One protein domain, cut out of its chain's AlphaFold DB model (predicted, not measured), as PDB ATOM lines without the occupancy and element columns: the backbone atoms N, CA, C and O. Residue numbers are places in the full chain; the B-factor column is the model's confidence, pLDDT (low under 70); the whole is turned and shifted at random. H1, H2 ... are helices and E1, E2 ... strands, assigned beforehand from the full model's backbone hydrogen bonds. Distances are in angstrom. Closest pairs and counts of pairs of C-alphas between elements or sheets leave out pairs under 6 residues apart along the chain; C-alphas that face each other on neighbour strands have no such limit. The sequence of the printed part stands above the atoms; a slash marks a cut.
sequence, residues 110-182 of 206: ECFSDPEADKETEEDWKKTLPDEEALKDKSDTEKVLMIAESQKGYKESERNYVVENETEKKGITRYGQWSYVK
ATOM      1  N   GLU A 110     158.706 155.188 194.965       87.69
ATOM      2  CA  GLU A 110     157.515 154.705 194.261       87.69
ATOM      3  C   GLU A 110     156.267 155.478 194.678       87.69
ATOM      4  O   GLU A 110     155.430 155.784 193.836       87.69
ATOM      5  N   CYS A 111     156.186 155.873 195.951       89.31
ATOM      6  CA  CYS A 111     155.052 156.621 196.482       89.31
ATOM      7  C   CYS A 111     154.891 157.981 195.798       89.31
ATOM      8  O   CYS A 111     153.790 158.505 195.752       89.31
ATOM      9  N   PHE A 112     155.955 158.563 195.244       89.88
ATOM     10  CA  PHE A 112     155.882 159.845 194.534       89.88
ATOM     11  C   PHE A 112     155.574 159.706 193.035       89.88
ATOM     12  O   PHE A 112     155.537 160.716 192.331       89.88
ATOM     13  N   SER A 113     155.379 158.480 192.540       90.31
ATOM     14  CA  SER A 113     154.925 158.246 191.172       90.31
ATOM     15  C   SER A 113     153.410 158.391 191.103       90.31
ATOM     16  O   SER A 113     152.690 157.699 191.818       90.31
ATOM     17  N   ASP A 114     152.934 159.290 190.249       89.94
ATOM     18  CA  ASP A 114     151.517 159.503 189.965       89.94
ATOM     19  C   ASP A 114     151.101 158.607 188.791       89.94
ATOM     20  O   ASP A 114     151.454 158.910 187.643       89.94
ATOM     21  N   PRO A 115     150.336 157.523 189.021       85.69
ATOM     22  CA  PRO A 115     149.960 156.613 187.949       85.69
ATOM     23  C   PRO A 115     149.064 157.274 186.904       85.69
ATOM     24  O   PRO A 115     148.991 156.768 185.784       85.69
ATOM     25  N   GLU A 116     148.365 158.358 187.243       84.44
ATOM     26  CA  GLU A 116     147.446 159.061 186.343       84.44
ATOM     27  C   GLU A 116     148.088 160.262 185.639       84.44
ATOM     28  O   GLU A 116     147.512 160.789 184.682       84.44
ATOM     29  N   ALA A 117     149.291 160.677 186.045       87.69
ATOM     30  CA  ALA A 117     149.990 161.768 185.382       87.69
ATOM     31  C   ALA A 117     150.360 161.416 183.936       87.69
ATOM     32  O   ALA A 117     150.745 160.288 183.615       87.69
ATOM     33  N   ASP A 118     150.261 162.433 183.075       85.62
ATOM     34  CA  ASP A 118     150.696 162.426 181.674       85.62
ATOM     35  C   ASP A 118     150.110 161.286 180.822       85.62
ATOM     36  O   ASP A 118     150.639 160.952 179.761       85.62
ATOM     37  N   LYS A 119     148.992 160.704 181.272       84.25
ATOM     38  CA  LYS A 119     148.231 159.729 180.505       84.25
ATOM     39  C   LYS A 119     147.452 160.414 179.390       84.25
ATOM     40  O   LYS A 119     146.712 161.366 179.626       84.25
ATOM     41  N   GLU A 120     147.560 159.879 178.183       81.19
ATOM     42  CA  GLU A 120     146.803 160.353 177.025       81.19
ATOM     43  C   GLU A 120     145.593 159.466 176.733       81.19
ATOM     44  O   GLU A 120     145.638 158.244 176.905       81.19
ATOM     45  N   THR A 121     144.521 160.095 176.257       82.50
ATOM     46  CA  THR A 121     143.334 159.414 175.731       82.50
ATOM     47  C   THR A 121     143.498 159.083 174.244       82.50
ATOM     48  O   THR A 121     144.395 159.597 173.567       82.50
ATOM     49  N   GLU A 122     142.623 158.233 173.704       82.50
ATOM     50  CA  GLU A 122     142.610 157.923 172.267       82.50
ATOM     51  C   GLU A 122     142.370 159.188 171.425       82.50
ATOM     52  O   GLU A 122     142.973 159.376 170.366       82.50
ATOM     53  N   GLU A 123     141.523 160.090 171.912       83.94
ATOM     54  CA  GLU A 123     141.219 161.368 171.284       83.94
ATOM     55  C   GLU A 123     142.435 162.294 171.266       83.94
ATOM     56  O   GLU A 123     142.696 162.949 170.255       83.94
ATOM     57  N   ASP A 124     143.190 162.351 172.363       85.38
ATOM     58  CA  ASP A 124     144.407 163.162 172.443       85.38
ATOM     59  C   ASP A 124     145.503 162.622 171.529       85.38
ATOM     60  O   ASP A 124     146.186 163.395 170.852       85.38
ATOM     61  N   TRP A 125     145.603 161.298 171.411       81.06
ATOM     62  CA  TRP A 125     146.501 160.670 170.453       81.06
ATOM     63  C   TRP A 125     146.114 160.992 169.004       81.06
ATOM     64  O   TRP A 125     146.970 161.429 168.227       81.06
ATOM     65  N   LYS A 126     144.830 160.860 168.642       83.94
ATOM     66  CA  LYS A 126     144.337 161.149 167.282       83.94
ATOM     67  C   LYS A 126     144.629 162.581 166.837       83.94
ATOM     68  O   LYS A 126     144.975 162.781 165.679       83.94
ATOM     69  N   LYS A 127     144.582 163.558 167.750       86.81
ATOM     70  CA  LYS A 127     144.948 164.961 167.457       86.81
ATOM     71  C   LYS A 127     146.414 165.141 167.057       86.81
ATOM     72  O   LYS A 127     146.751 166.160 166.464       86.81
ATOM     73  N   THR A 128     147.292 164.202 167.414       84.12
ATOM     74  CA  THR A 128     148.708 164.267 167.021       84.12
ATOM     75  C   THR A 128     148.967 163.719 165.627       84.12
ATOM     76  O   THR A 128     150.015 164.011 165.060       84.12
ATOM     77  N   LEU A 129     148.037 162.946 165.065       87.44
ATOM     78  CA  LEU A 129     148.186 162.397 163.726       87.44
ATOM     79  C   LEU A 129     147.879 163.463 162.661       87.44
ATOM     80  O   LEU A 129     147.081 164.368 162.909       87.44
ATOM     81  N   PRO A 130     148.492 163.372 161.467       86.81
ATOM     82  CA  PRO A 130     148.123 164.225 160.344       86.81
ATOM     83  C   PRO A 130     146.649 164.027 159.976       86.81
ATOM     84  O   PRO A 130     146.180 162.887 159.930       86.81
ATOM     85  N   ASP A 131     145.942 165.118 159.667       86.88
ATOM     86  CA  ASP A 131     144.541 165.062 159.241       86.88
ATOM     87  C   ASP A 131     144.358 164.112 158.049       86.88
ATOM     88  O   ASP A 131     145.151 164.122 157.103       86.88
ATOM     89  N   GLU A 132     143.266 163.338 158.044       83.25
ATOM     90  CA  GLU A 132     142.965 162.401 156.951       83.25
ATOM     91  C   GLU A 132     142.947 163.095 155.582       83.25
ATOM     92  O   GLU A 132     143.411 162.533 154.590       83.25
ATOM     93  N   GLU A 133     142.487 164.346 155.523       84.88
ATOM     94  CA  GLU A 133     142.475 165.139 154.292       84.88
ATOM     95  C   GLU A 133     143.889 165.449 153.780       84.88
ATOM     96  O   GLU A 133     144.128 165.429 152.574       84.88
ATOM     97  N   ALA A 134     144.851 165.666 154.683       81.62
ATOM     98  CA  ALA A 134     146.249 165.901 154.327       81.62
ATOM     99  C   ALA A 134     146.941 164.633 153.787       81.62
ATOM    100  O   ALA A 134     147.974 164.731 153.118       81.62
ATOM    101  N   LEU A 135     146.366 163.455 154.055       83.62
ATOM    102  CA  LEU A 135     146.896 162.151 153.654       83.62
ATOM    103  C   LEU A 135     146.296 161.619 152.340       83.62
ATOM    104  O   LEU A 135     146.935 160.788 151.693       83.62
ATOM    105  N   LYS A 136     145.105 162.074 151.923       85.25
ATOM    106  CA  LYS A 136     144.365 161.518 150.767       85.25
ATOM    107  C   LYS A 136     145.141 161.549 149.449       85.25
ATOM    108  O   LYS A 136     145.133 160.558 148.723       85.25
ATOM    109  N   ASP A 137     145.857 162.637 149.183       87.94
ATOM    110  CA  ASP A 137     146.578 162.849 147.918       87.94
ATOM    111  C   ASP A 137     148.069 162.466 147.989       87.94
ATOM    112  O   ASP A 137     148.851 162.790 147.090       87.94
ATOM    113  N   LYS A 138     148.494 161.801 149.070       87.25
ATOM    114  CA  LYS A 138     149.891 161.413 149.300       87.25
ATOM    115  C   LYS A 138     150.176 159.985 148.863       87.25
ATOM    116  O   LYS A 138     149.328 159.098 148.969       87.25
ATOM    117  N   SER A 139     151.406 159.753 148.408       92.69
ATOM    118  CA  SER A 139     151.901 158.391 148.204       92.69
ATOM    119  C   SER A 139     151.994 157.657 149.542       92.69
ATOM    120  O   SER A 139     152.200 158.276 150.586       92.69
ATOM    121  N   ASP A 140     151.882 156.330 149.532       89.56
ATOM    122  CA  ASP A 140     151.930 155.551 150.776       89.56
ATOM    123  C   ASP A 140     153.250 155.758 151.534       89.56
ATOM    124  O   ASP A 140     153.257 155.859 152.759       89.56
ATOM    125  N   THR A 141     154.357 155.951 150.812       91.38
ATOM    126  CA  THR A 141     155.655 156.313 151.397       91.38
ATOM    127  C   THR A 141     155.609 157.664 152.119       91.38
ATOM    128  O   THR A 141     156.133 157.785 153.224       91.38
ATOM    129  N   GLU A 142     154.975 158.681 151.532       90.31
ATOM    130  CA  GLU A 142     154.817 159.994 152.173       90.31
ATOM    131  C   GLU A 142     153.894 159.927 153.392       90.31
ATOM    132  O   GLU A 142     154.209 160.538 154.412       90.31
ATOM    133  N   LYS A 143     152.801 159.151 153.332       90.62
ATOM    134  CA  LYS A 143     151.907 158.948 154.485       90.62
ATOM    135  C   LYS A 143     152.667 158.354 155.669       90.62
ATOM    136  O   LYS A 143     152.574 158.867 156.782       90.62
ATOM    137  N   VAL A 144     153.464 157.312 155.420       89.38
ATOM    138  CA  VAL A 144     154.291 156.671 156.453       89.38
ATOM    139  C   VAL A 144     155.296 157.659 157.044       89.38
ATOM    140  O   VAL A 144     155.461 157.694 158.262       89.38
ATOM    141  N   LEU A 145     155.936 158.492 156.217       91.00
ATOM    142  CA  LEU A 145     156.869 159.515 156.699       91.00
ATOM    143  C   LEU A 145     156.173 160.571 157.565       91.00
ATOM    144  O   LEU A 145     156.677 160.882 158.641       91.00
ATOM    145  N   MET A 146     155.008 161.068 157.146       88.25
ATOM    146  CA  MET A 146     154.241 162.069 157.898       88.25
ATOM    147  C   MET A 146     153.760 161.529 159.250       88.25
ATOM    148  O   MET A 146     153.889 162.206 160.271       88.25
ATOM    149  N   ILE A 147     153.271 160.285 159.288       88.56
ATOM    150  CA  ILE A 147     152.906 159.620 160.547       88.56
ATOM    151  C   ILE A 147     154.155 159.440 161.416       88.56
ATOM    152  O   ILE A 147     154.142 159.815 162.586       88.56
ATOM    153  N   ALA A 148     155.261 158.943 160.858       87.75
ATOM    154  CA  ALA A 148     156.500 158.762 161.612       87.75
ATOM    155  C   ALA A 148     157.047 160.085 162.173       87.75
ATOM    156  O   ALA A 148     157.590 160.101 163.273       87.75
ATOM    157  N   GLU A 149     156.904 161.196 161.449       88.38
ATOM    158  CA  GLU A 149     157.278 162.532 161.918       88.38
ATOM    159  C   GLU A 149     156.397 163.024 163.061       88.38
ATOM    160  O   GLU A 149     156.935 163.545 164.037       88.38
ATOM    161  N   SER A 150     155.084 162.786 162.993       85.50
ATOM    162  CA  SER A 150     154.151 163.141 164.071       85.50
ATOM    163  C   SER A 150     154.463 162.449 165.401       85.50
ATOM    164  O   SER A 150     154.132 162.953 166.470       85.50
ATOM    165  N   GLN A 151     155.133 161.296 165.336       83.50
ATOM    166  CA  GLN A 151     155.508 160.502 166.500       83.50
ATOM    167  C   GLN A 151     156.929 160.801 167.011       83.50
ATOM    168  O   GLN A 151     157.399 160.134 167.935       83.50
ATOM    169  N   LYS A 152     157.645 161.776 166.434       83.31
ATOM    170  CA  LYS A 152     158.975 162.188 166.917       83.31
ATOM    171  C   LYS A 152     158.853 163.188 168.068       83.31
ATOM    172  O   LYS A 152     157.996 164.060 168.065       83.31
ATOM    173  N   GLY A 153     159.786 163.108 169.018       75.81
ATOM    174  CA  GLY A 153     159.967 164.134 170.053       75.81
ATOM    175  C   GLY A 153     159.166 163.937 171.341       75.81
ATOM    176  O   GLY A 153     159.186 164.830 172.185       75.81
ATOM    177  N   TYR A 154     158.509 162.788 171.526       74.44
ATOM    178  CA  TYR A 154     157.935 162.446 172.827       74.44
ATOM    179  C   TYR A 154     159.045 162.295 173.877       74.44
ATOM    180  O   TYR A 154     160.148 161.826 173.580       74.44
ATOM    181  N   LYS A 155     158.742 162.708 175.105       80.88
ATOM    182  CA  LYS A 155     159.607 162.533 176.273       80.88
ATOM    183  C   LYS A 155     158.916 161.615 177.269       80.88
ATOM    184  O   LYS A 155     157.695 161.489 177.255       80.88
ATOM    185  N   GLU A 156     159.714 160.935 178.075       85.50
ATOM    186  CA  GLU A 156     159.204 160.179 179.210       85.50
ATOM    187  C   GLU A 156     158.575 161.122 180.245       85.50
ATOM    188  O   GLU A 156     158.993 162.278 180.364       85.50
ATOM    189  N   SER A 157     157.551 160.649 180.955       88.81
ATOM    190  CA  SER A 157     156.939 161.413 182.040       88.81
ATOM    191  C   SER A 157     157.888 161.515 183.236       88.81
ATOM    192  O   SER A 157     158.490 160.532 183.660       88.81
ATOM    193  N   GLU A 158     157.983 162.708 183.819       88.19
ATOM    194  CA  GLU A 158     158.743 162.945 185.055       88.19
ATOM    195  C   GLU A 158     157.931 162.598 186.316       88.19
ATOM    196  O   GLU A 158     158.488 162.500 187.410       88.19
ATOM    197  N   ARG A 159     156.610 162.426 186.171       87.38
ATOM    198  CA  ARG A 159     155.660 162.224 187.276       87.38
ATOM    199  C   ARG A 159     155.094 160.815 187.331       87.38
ATOM    200  O   ARG A 159     154.862 160.310 188.419       87.38
ATOM    201  N   ASN A 160     154.891 160.199 186.177       89.56
ATOM    202  CA  ASN A 160     154.440 158.830 186.037       89.56
ATOM    203  C   ASN A 160     155.638 157.974 185.646       89.56
ATOM    204  O   ASN A 160     156.083 157.995 184.498       89.56
ATOM    205  N   TYR A 161     156.203 157.264 186.612       89.25
ATOM    206  CA  TYR A 161     157.422 156.490 186.419       89.25
ATOM    207  C   TYR A 161     157.387 155.171 187.186       89.25
ATOM    208  O   TYR A 161     156.643 154.991 188.151       89.25
ATOM    209  N   VAL A 162     158.244 154.244 186.773       85.75
ATOM    210  CA  VAL A 162     158.509 153.004 187.503       85.75
ATOM    211  C   VAL A 162     159.910 153.083 188.096       85.75
ATOM    212  O   VAL A 162     160.840 153.579 187.456       85.75
ATOM    213  N   VAL A 163     160.051 152.624 189.334       86.75
ATOM    214  CA  VAL A 163     161.335 152.540 190.030       86.75
ATOM    215  C   VAL A 163     161.936 151.169 189.729       86.75
ATOM    216  O   VAL A 163     161.302 150.146 189.973       86.75
ATOM    217  N   GLU A 164     163.124 151.129 189.129       80.00
ATOM    218  CA  GLU A 164     163.803 149.856 188.816       80.00
ATOM    219  C   GLU A 164     164.727 149.418 189.959       80.00
ATOM    220  O   GLU A 164     164.906 148.228 190.216       80.00
ATOM    221  N   ASN A 165     165.312 150.392 190.651       77.38
ATOM    222  CA  ASN A 165     166.169 150.226 191.819       77.38
ATOM    223  C   ASN A 165     166.036 151.472 192.717       77.38
ATOM    224  O   ASN A 165     165.398 152.443 192.327       77.38
ATOM    225  N   GLU A 166     166.637 151.474 193.911       72.81
ATOM    226  CA  GLU A 166     166.446 152.538 194.920       72.81
ATOM    227  C   GLU A 166     166.781 153.972 194.453       72.81
ATOM    228  O   GLU A 166     166.468 154.924 195.168       72.81
ATOM    229  N   THR A 167     167.415 154.166 193.290       72.75
ATOM    230  CA  THR A 167     167.815 155.494 192.792       72.75
ATOM    231  C   THR A 167     167.384 155.795 191.356       72.75
ATOM    232  O   THR A 167     167.268 156.969 190.996       72.75
ATOM    233  N   GLU A 168     167.109 154.781 190.536       83.81
ATOM    234  CA  GLU A 168     166.774 154.926 189.122       83.81
ATOM    235  C   GLU A 168     165.261 154.873 188.891       83.81
ATOM    236  O   GLU A 168     164.578 153.888 189.188       83.81
ATOM    237  N   LYS A 169     164.748 155.957 188.309       88.38
ATOM    238  CA  LYS A 169     163.356 156.107 187.886       88.38
ATOM    239  C   LYS A 169     163.306 156.101 186.365       88.38
ATOM    240  O   LYS A 169     164.082 156.814 185.732       88.38
ATOM    241  N   LYS A 170     162.374 155.345 185.791       87.31
ATOM    242  CA  LYS A 170     162.108 155.328 184.347       87.31
ATOM    243  C   LYS A 170     160.719 155.873 184.088       87.31
ATOM    244  O   LYS A 170     159.732 155.272 184.522       87.31
ATOM    245  N   GLY A 171     160.649 157.008 183.401       86.06
ATOM    246  CA  GLY A 171     159.384 157.645 183.076       86.06
ATOM    247  C   GLY A 171     158.567 156.789 182.114       86.06
ATOM    248  O   GLY A 171     159.091 156.180 181.175       86.06
ATOM    249  N   ILE A 172     157.257 156.737 182.322       86.31
ATOM    250  CA  ILE A 172     156.353 156.102 181.373       86.31
ATOM    251  C   ILE A 172     156.273 156.998 180.135       86.31
ATOM    252  O   ILE A 172     156.059 158.206 180.209       86.31
ATOM    253  N   THR A 173     156.485 156.393 178.970       84.75
ATOM    254  CA  THR A 173     156.278 157.050 177.676       84.75
ATOM    255  C   THR A 173     154.848 156.815 177.197       84.75
ATOM    256  O   THR A 173     154.203 155.856 177.628       84.75
ATOM    257  N   ARG A 174     154.389 157.608 176.219       78.62
ATOM    258  CA  ARG A 174     153.127 157.385 175.485       78.62
ATOM    259  C   ARG A 174     152.893 155.902 175.156       78.62
ATOM    260  O   ARG A 174     151.825 155.368 175.413       78.62
ATOM    261  N   TYR A 175     153.905 155.207 174.634       73.50
ATOM    262  CA  TYR A 175     153.803 153.783 174.277       73.50
ATOM    263  C   TYR A 175     153.858 152.839 175.487       73.50
ATOM    264  O   TYR A 175     153.264 151.758 175.468       73.50
ATOM    265  N   GLY A 176     154.554 153.248 176.551       70.69
ATOM    266  CA  GLY A 176     154.574 152.535 177.824       70.69
ATOM    267  C   GLY A 176     153.180 152.464 178.447       70.69
ATOM    268  O   GLY A 176     152.747 151.377 178.821       70.69
ATOM    269  N   GLN A 177     152.438 153.576 178.460       68.50
ATOM    270  CA  GLN A 177     151.086 153.655 179.029       68.50
ATOM    271  C   GLN A 177     150.157 152.557 178.476       68.50
ATOM    272  O   GLN A 177     149.499 151.854 179.240       68.50
ATOM    273  N   TRP A 178     150.165 152.337 177.160       65.50
ATOM    274  CA  TRP A 178     149.297 151.358 176.489       65.50
ATOM    275  C   TRP A 178     149.697 149.896 176.750       65.50
ATOM    276  O   TRP A 178     148.886 148.986 176.570       65.50
ATOM    277  N   SER A 179     150.930 149.658 177.205       59.34
ATOM    278  CA  SER A 179     151.405 148.322 177.591       59.34
ATOM    279  C   SER A 179     150.967 147.939 179.012       59.34
ATOM    280  O   SER A 179     150.719 146.763 179.274       59.34
ATOM    281  N   TYR A 180     150.826 148.915 179.919       50.16
ATOM    282  CA  TYR A 180     150.406 148.682 181.308       50.16
ATOM    283  C   TYR A 180     148.885 148.550 181.470       50.16
ATOM    284  O   TYR A 180     148.444 147.722 182.263       50.16
ATOM    285  N   VAL A 181     148.085 149.278 180.676       46.53
ATOM    286  CA  VAL A 181     146.604 149.211 180.712       46.53
ATOM    287  C   VAL A 181     146.077 147.791 180.440       46.53
ATOM    288  O   VAL A 181     145.057 147.391 180.988       46.53
ATOM    289  N   LYS A 182     146.804 146.960 179.679       41.34
ATOM    290  CA  LYS A 182     146.405 145.561 179.442       41.34
ATOM    291  C   LYS A 182     146.519 144.644 180.668       41.34
ATOM    292  O   LYS A 182     145.931 143.570 180.647       41.34
TER     293      LYS A 182
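AT A GLANCE: This is residues 110 to 182 of the 206 residues of an uncharacterized protein of Faecalibaculum rodentium (UniProt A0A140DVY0). Picture a long, narrow, open loop of chain: residues 110 to 136 run out through H1 to H2 at one end, and H3 and the link after it run back to a small hairpin, E1 and E2, near the other end. After the hairpin, H4 turns off to one side of the loop. The 73 printed residues hold four named helices and two named strands in the order H1, H2, H3, E1, E2, H4, the two strands making an antiparallel sheet. The class is mostly helix, though under half of the residues are in named elements. The whole is loose, with a radius of gyration of the C-alphas of 15.9 A, and a rod of 52 by 20 by 20 A.

HOW THE PARTS SIT: Begin at E1, residues 161 to 163, and E2, residues 169 to 171, a hairpin of antiparallel neighbours with 156 degrees between their directions. Here N 162 and O 170 are within hydrogen-bond range at 2.9 A. H4, residues 174 to 182, is apart from E1. H3, residues 140 to 150, is close to but not clearly touching H2, residues 132 to 136; their closest C-alphas, of Leu 135 and Lys 143, are 6.0 A apart. H1, residues 122 to 126, is apart from H2. Every O i to N i+4 pair is within range in H1, H2 and H3; in H4 2 of 5 are, beside 2 of 6 O i to N i+3 pairs.

IN THESE COORDINATES: Find C-alpha 161, where E1 begins, at (157.422, 156.490, 186.419). Find C-alpha 140 at (151.930, 155.551, 150.776); from there H3 runs 15.5 A to C-alpha 150. H4 runs 14.2 A to C-alpha 182 at (146.405, 145.561, 179.442).

THE WHOLE: The C-alphas farthest apart, of Asp 137 and Glu 166, are 52.1 A apart. The printed part has no cut and no long link. Look for pLDDT under 70 at residues 177 to 182.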